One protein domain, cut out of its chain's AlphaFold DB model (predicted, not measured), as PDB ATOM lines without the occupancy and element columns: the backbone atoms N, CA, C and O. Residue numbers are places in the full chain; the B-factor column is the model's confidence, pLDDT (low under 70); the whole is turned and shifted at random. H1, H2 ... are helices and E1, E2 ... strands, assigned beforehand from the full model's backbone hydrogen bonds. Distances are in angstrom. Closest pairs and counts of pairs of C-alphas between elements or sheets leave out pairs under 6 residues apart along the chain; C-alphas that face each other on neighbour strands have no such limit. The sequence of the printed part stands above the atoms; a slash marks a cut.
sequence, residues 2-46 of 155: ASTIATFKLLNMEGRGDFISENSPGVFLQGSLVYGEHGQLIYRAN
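What this domain is: This is residues 2 to 46 of the 155 residues of an uncharacterized protein of Aegilops tauschii subsp. strangulata (UniProt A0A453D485). A small antiparallel sheet of three short strands makes one end of this elongated domain, and a single helix, H1, makes the other end, well away from the sheet. Between them runs a long stretch with no named element, residues 11 to 25. The printed part has 45 residues, with H1, E1, E2 and E3 in that order along the chain; the sheet's order is E1, E2, E3, and the class is mixed, helices and strands, with under half of the residues in named elements. The whole is only just loose, close to compact, with a radius of gyration of the C-alphas of 11.5 A and spans of 34 by 18 by 11 A.

Where its parts are: The sheet holds E1, residues 26 to 28, E2, residues 33 to 35, and E3, residues 41 to 44, which is 7.6 A long and ends at C-alpha 44 at (-39.040, 11.691, -1.377). H1, residues 2 to 10, is 12.1 A long and begins at C-alpha 2 at (-33.117, -3.576, -7.549).

How they stand to each other: E1, E2 and E3 form a meander, each strand the antiparallel neighbour of the one before. E2 is the inner strand. E1 and E2 are a hairpin at 164 degrees, with N 28 and O 33 within hydrogen-bond range at 2.8 A; the C-alphas of Val 27 and Val 34 face each other at 4.7 A. E2 and E3 are a hairpin at 170 degrees, with N 34 and O 43 within hydrogen-bond range at 2.9 A. The edge strands E1 and E3 are apart. H1 is not on the sheet, and in it every O i to N i+4 pair is within hydrogen-bond range.

The domain as a whole: The two C-alphas farthest apart are those of Asn 12 and Asn 46, at 34.0 A. The printed part has no cut. The link from H1 to E1 is long, with 15 residues, while those from E1 to E2 and from E2 to E3 are tight. The mean pLDDT of the printed part is 73.9, and residues 2 to 22 are under 70.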
ATOM      1  N   ALA A   2     -34.120  -2.518  -7.411       53.81
ATOM      2  CA  ALA A   2     -33.117  -3.576  -7.549       53.81
ATOM      3  C   ALA A   2     -33.717  -4.992  -7.695       53.81
ATOM      4  O   ALA A   2     -33.291  -5.743  -8.564       53.81
ATOM      5  N   SER A   3     -34.758  -5.341  -6.924       53.47
ATOM      6  CA  SER A   3     -35.426  -6.653  -7.016       53.47
ATOM      7  C   SER A   3     -36.112  -6.895  -8.364       53.47
ATOM      8  O   SER A   3     -35.907  -7.931  -8.981       53.47
ATOM      9  N   THR A   4     -36.879  -5.924  -8.862       53.56
ATOM     10  CA  THR A   4     -37.526  -5.980 -10.181       53.56
ATOM     11  C   THR A   4     -36.490  -6.146 -11.293       53.56
ATOM     12  O   THR A   4     -36.639  -7.012 -12.146       53.56
ATOM     13  N   ILE A   5     -35.403  -5.374 -11.242       57.09
ATOM     14  CA  ILE A   5     -34.317  -5.425 -12.230       57.09
ATOM     15  C   ILE A   5     -33.565  -6.754 -12.154       57.09
ATOM     16  O   ILE A   5     -33.252  -7.332 -13.189       57.09
ATOM     17  N   ALA A   6     -33.329  -7.284 -10.953       58.59
ATOM     18  CA  ALA A   6     -32.761  -8.615 -10.769       58.59
ATOM     19  C   ALA A   6     -33.663  -9.705 -11.370       58.59
ATOM     20  O   ALA A   6     -33.161 -10.608 -12.034       58.59
ATOM     21  N   THR A   7     -34.987  -9.595 -11.221       56.06
ATOM     22  CA  THR A   7     -35.944 -10.502 -11.871       56.06
ATOM     23  C   THR A   7     -35.888 -10.387 -13.395       56.06
ATOM     24  O   THR A   7     -35.824 -11.409 -14.071       56.06
ATOM     25  N   PHE A   8     -35.841  -9.177 -13.960       56.03
ATOM     26  CA  PHE A   8     -35.726  -8.986 -15.415       56.03
ATOM     27  C   PHE A   8     -34.378  -9.463 -15.980       56.03
ATOM     28  O   PHE A   8     -34.347 -10.061 -17.058       56.03
ATOM     29  N   LYS A   9     -33.285  -9.289 -15.225       56.72
ATOM     30  CA  LYS A   9     -31.972  -9.900 -15.491       56.72
ATOM     31  C   LYS A   9     -32.066 -11.419 -15.541       56.72
ATOM     32  O   LYS A   9     -31.585 -12.043 -16.479       56.72
ATOM     33  N   LEU A  10     -32.737 -12.015 -14.558       58.44
ATOM     34  CA  LEU A  10     -32.910 -13.463 -14.455       58.44
ATOM     35  C   LEU A  10     -33.794 -14.027 -15.582       58.44
ATOM     36  O   LEU A  10     -33.568 -15.140 -16.045       58.44
ATOM     37  N   LEU A  11     -34.748 -13.231 -16.073       61.44
ATOM     38  CA  LEU A  11     -35.589 -13.545 -17.234       61.44
ATOM     39  C   LEU A  11     -34.913 -13.249 -18.586       61.44
ATOM     40  O   LEU A  11     -35.539 -13.437 -19.628       61.44
ATOM     41  N   ASN A  12     -33.642 -12.824 -18.588       56.81
ATOM     42  CA  ASN A  12     -32.860 -12.518 -19.789       56.81
ATOM     43  C   ASN A  12     -33.515 -11.444 -20.686       56.81
ATOM     44  O   ASN A  12     -33.397 -11.471 -21.910       56.81
ATOM     45  N   MET A  13     -34.230 -10.500 -20.064       56.38
ATOM     46  CA  MET A  13     -34.929  -9.405 -20.744       56.38
ATOM     47  C   MET A  13     -34.079  -8.127 -20.857       56.38
ATOM     48  O   MET A  13     -34.600  -7.066 -21.197       56.38
ATOM     49  N   GLU A  14     -32.770  -8.201 -20.598       53.41
ATOM     50  CA  GLU A  14     -31.860  -7.074 -20.814       53.41
ATOM     51  C   GLU A  14     -31.641  -6.827 -22.316       53.41
ATOM     52  O   GLU A  14     -31.276  -7.733 -23.061       53.41
ATOM     53  N   GLY A  15     -31.831  -5.584 -22.771       48.09
ATOM     54  CA  GLY A  15     -31.345  -5.142 -24.086       48.09
ATOM     55  C   GLY A  15     -32.389  -4.675 -25.100       48.09
ATOM     56  O   GLY A  15     -32.010  -4.242 -26.186       48.09
ATOM     57  N   ARG A  16     -33.683  -4.673 -24.771       46.34
ATOM     58  CA  ARG A  16     -34.640  -3.778 -25.446       46.34
ATOM     59  C   ARG A  16     -34.868  -2.595 -24.522       46.34
ATOM     60  O   ARG A  16     -35.070  -2.815 -23.333       46.34
ATOM     61  N   GLY A  17     -34.817  -1.365 -25.024       49.09
ATOM     62  CA  GLY A  17     -35.027  -0.136 -24.243       49.09
ATOM     63  C   GLY A  17     -36.427   0.018 -23.628       49.09
ATOM     64  O   GLY A  17     -36.847   1.138 -23.379       49.09
ATOM     65  N   ASP A  18     -37.143  -1.081 -23.384       50.88
ATOM     66  CA  ASP A  18     -38.595  -1.115 -23.260       50.88
ATOM     67  C   ASP A  18     -39.102  -1.517 -21.870       50.88
ATOM     68  O   ASP A  18     -40.289  -1.364 -21.613       50.88
ATOM     69  N   PHE A  19     -38.273  -2.017 -20.947       59.19
ATOM     70  CA  PHE A  19     -38.791  -2.506 -19.661       59.19
ATOM     71  C   PHE A  19     -37.825  -2.243 -18.495       59.19
ATOM     72  O   PHE A  19     -36.938  -3.038 -18.226       59.19
ATOM     73  N   ILE A  20     -38.032  -1.108 -17.810       58.50
ATOM     74  CA  ILE A  20     -37.554  -0.740 -16.458       58.50
ATOM     75  C   ILE A  20     -36.040  -0.931 -16.210       58.50
ATOM     76  O   ILE A  20     -35.552  -2.039 -16.008       58.50
ATOM     77  N   SER A  21     -35.296   0.175 -16.091       66.62
ATOM     78  CA  SER A  21     -33.861   0.163 -15.756       66.62
ATOM     79  C   SER A  21     -33.534   0.995 -14.508       66.62
ATOM     80  O   SER A  21     -34.350   1.783 -14.025       66.62
ATOM     81  N   GLU A  22     -32.304   0.877 -13.992       67.62
ATOM     82  CA  GLU A  22     -31.783   1.762 -12.928       67.62
ATOM     83  C   GLU A  22     -31.656   3.228 -13.377       67.62
ATOM     84  O   GLU A  22     -31.407   4.116 -12.563       67.62
ATOM     85  N   ASN A  23     -31.916   3.503 -14.654       74.69
ATOM     86  CA  ASN A  23     -31.872   4.837 -15.235       74.69
ATOM     87  C   ASN A  23     -33.248   5.319 -15.705       74.69
ATOM     88  O   ASN A  23     -33.377   6.483 -16.074       74.69
ATOM     89  N   SER A  24     -34.274   4.457 -15.699       80.06
ATOM     90  CA  SER A  24     -35.613   4.863 -16.115       80.06
ATOM     91  C   SER A  24     -36.303   5.670 -15.012       80.06
ATOM     92  O   SER A  24     -36.194   5.280 -13.836       80.06
ATOM     93  N   PRO A  25     -37.048   6.727 -15.382       89.00
ATOM     94  CA  PRO A  25     -37.907   7.433 -14.450       89.00
ATOM     95  C   PRO A  25     -39.006   6.515 -13.908       89.00
ATOM     96  O   PRO A  25     -39.326   5.476 -14.491       89.00
ATOM     97  N   GLY A  26     -39.600   6.891 -12.780       89.38
ATOM     98  CA  GLY A  26     -40.716   6.141 -12.225       89.38
ATOM     99  C   GLY A  26     -41.195   6.628 -10.868       89.38
ATOM    100  O   GLY A  26     -40.483   7.302 -10.123       89.38
ATOM    101  N   VAL A  27     -42.423   6.226 -10.549       90.25
ATOM    102  CA  VAL A  27     -43.130   6.546  -9.308       90.25
ATOM    103  C   VAL A  27     -43.292   5.265  -8.491       90.25
ATOM    104  O   VAL A  27     -43.925   4.304  -8.931       90.25
ATOM    105  N   PHE A  28     -42.730   5.247  -7.287       88.19
ATOM    106  CA  PHE A  28     -42.616   4.071  -6.422       88.19
ATOM    107  C   PHE A  28     -43.232   4.334  -5.038       88.19
ATOM    108  O   PHE A  28     -43.511   5.480  -4.688       88.19
ATOM    109  N   LEU A  29     -43.458   3.267  -4.257       87.88
ATOM    110  CA  LEU A  29     -43.912   3.323  -2.853       87.88
ATOM    111  C   LEU A  29     -45.129   4.248  -2.643       87.88
ATOM    112  O   LEU A  29     -45.048   5.263  -1.954       87.88
ATOM    113  N   GLN A  30     -46.237   3.959  -3.335       87.81
ATOM    114  CA  GLN A  30     -47.451   4.798  -3.350       87.81
ATOM    115  C   GLN A  30     -47.198   6.278  -3.702       87.81
ATOM    116  O   GLN A  30     -47.942   7.156  -3.283       87.81
ATOM    117  N   GLY A  31     -46.158   6.575  -4.485       90.38
ATOM    118  CA  GLY A  31     -45.802   7.937  -4.887       90.38
ATOM    119  C   GLY A  31     -44.978   8.719  -3.869       90.38
ATOM    120  O   GLY A  31     -44.673   9.881  -4.114       90.38
ATOM    121  N   SER A  32     -44.563   8.089  -2.769       92.06
ATOM    122  CA  SER A  32     -43.626   8.693  -1.815       92.06
ATOM    123  C   SER A  32     -42.186   8.747  -2.335       92.06
ATOM    124  O   SER A  32     -41.352   9.416  -1.733       92.06
ATOM    125  N   LEU A  33     -41.876   8.075  -3.447       92.50
ATOM    126  CA  LEU A  33     -40.544   8.058  -4.042       92.50
ATOM    127  C   LEU A  33     -40.633   8.215  -5.563       92.50
ATOM    128  O   LEU A  33     -41.260   7.393  -6.232       92.50
ATOM    129  N   VAL A  34     -40.004   9.255  -6.113       93.31
ATOM    130  CA  VAL A  34     -40.033   9.556  -7.553       93.31
ATOM    131  C   VAL A  34     -38.617   9.717  -8.080       93.31
ATOM    132  O   VAL A  34     -37.840  10.530  -7.571       93.31
ATOM    133  N   TYR A  35     -38.306   8.954  -9.126       92.25
ATOM    134  CA  TYR A  35     -37.052   9.046  -9.860       92.25
ATOM    135  C   TYR A  35     -37.281   9.614 -11.259       92.25
ATOM    136  O   TYR A  35     -38.256   9.260 -11.919       92.25
ATOM    137  N   GLY A  36     -36.364  10.471 -11.694       90.81
ATOM    138  CA  GLY A  36     -36.291  11.042 -13.031       90.81
ATOM    139  C   GLY A  36     -35.429  10.226 -13.972       90.81
ATOM    140  O   GLY A  36     -35.036   9.091 -13.681       90.81
ATOM    141  N   GLU A  37     -35.109  10.834 -15.106       88.38
ATOM    142  CA  GLU A  37     -34.146  10.265 -16.040       88.38
ATOM    143  C   GLU A  37     -32.781  10.072 -15.366       88.38
ATOM    144  O   GLU A  37     -32.416  10.772 -14.418       88.38
ATOM    145  N   HIS A  38     -32.022   9.085 -15.841       86.69
ATOM    146  CA  HIS A  38     -30.706   8.726 -15.298       86.69
ATOM    147  C   HIS A  38     -30.735   8.318 -13.812       86.69
ATOM    148  O   HIS A  38     -29.712   8.354 -13.134       86.69
ATOM    149  N   GLY A  39     -31.908   7.931 -13.293       82.81
ATOM    150  CA  GLY A  39     -32.063   7.484 -11.910       82.81
ATOM    151  C   GLY A  39     -31.925   8.598 -10.871       82.81
ATOM    152  O   GLY A  39     -31.678   8.302  -9.702       82.81
ATOM    153  N   GLN A  40     -32.093   9.863 -11.261       90.62
ATOM    154  CA  GLN A  40     -32.069  10.988 -10.329       90.62
ATOM    155  C   GLN A  40     -33.239  10.903  -9.343       90.62
ATOM    156  O   GLN A  40     -34.388  10.803  -9.758       90.62
ATOM    157  N   LEU A  41     -32.979  10.993  -8.037       92.25
ATOM    158  CA  LEU A  41     -34.044  11.151  -7.044       92.25
ATOM    159  C   LEU A  41     -34.625  12.573  -7.134       92.25
ATOM    160  O   LEU A  41     -33.927  13.535  -6.819       92.25
ATOM    161  N   ILE A  42     -35.889  12.698  -7.549       94.31
ATOM    162  CA  ILE A  42     -36.585  13.993  -7.679       94.31
ATOM    163  C   ILE A  42     -37.378  14.305  -6.414       94.31
ATOM    164  O   ILE A  42     -37.394  15.440  -5.944       94.31
ATOM    165  N   TYR A  43     -38.053  13.298  -5.862       94.56
ATOM    166  CA  TYR A  43     -38.931  13.485  -4.716       94.56
ATOM    167  C   TYR A  43     -38.901  12.297  -3.772       94.56
ATOM    168  O   TYR A  43     -38.854  11.136  -4.188       94.56
ATOM    169  N   ARG A  44     -38.960  12.629  -2.484       93.25
ATOM    170  CA  ARG A  44     -39.040  11.691  -1.377       93.25
ATOM    171  C   ARG A  44     -39.950  12.260  -0.294       93.25
ATOM    172  O   ARG A  44     -39.700  13.353   0.208       93.25
ATOM    173  N   ALA A  45     -40.925  11.470   0.123       93.06
ATOM    174  CA  ALA A  45     -41.635  11.639   1.379       93.06
ATOM    175  C   ALA A  45     -41.267  10.489   2.316       93.06
ATOM    176  O   ALA A  45     -41.206   9.334   1.901       93.06
ATOM    177  N   ASN A  46     -41.035  10.805   3.585       92.38
ATOM    178  CA  ASN A  46     -40.735   9.820   4.618       92.38
ATOM    179  C   ASN A  46     -41.799   9.892   5.712       92.38
ATOM    180  O   ASN A  46     -42.395  10.945   5.941       92.38
TER     181      ASN A  46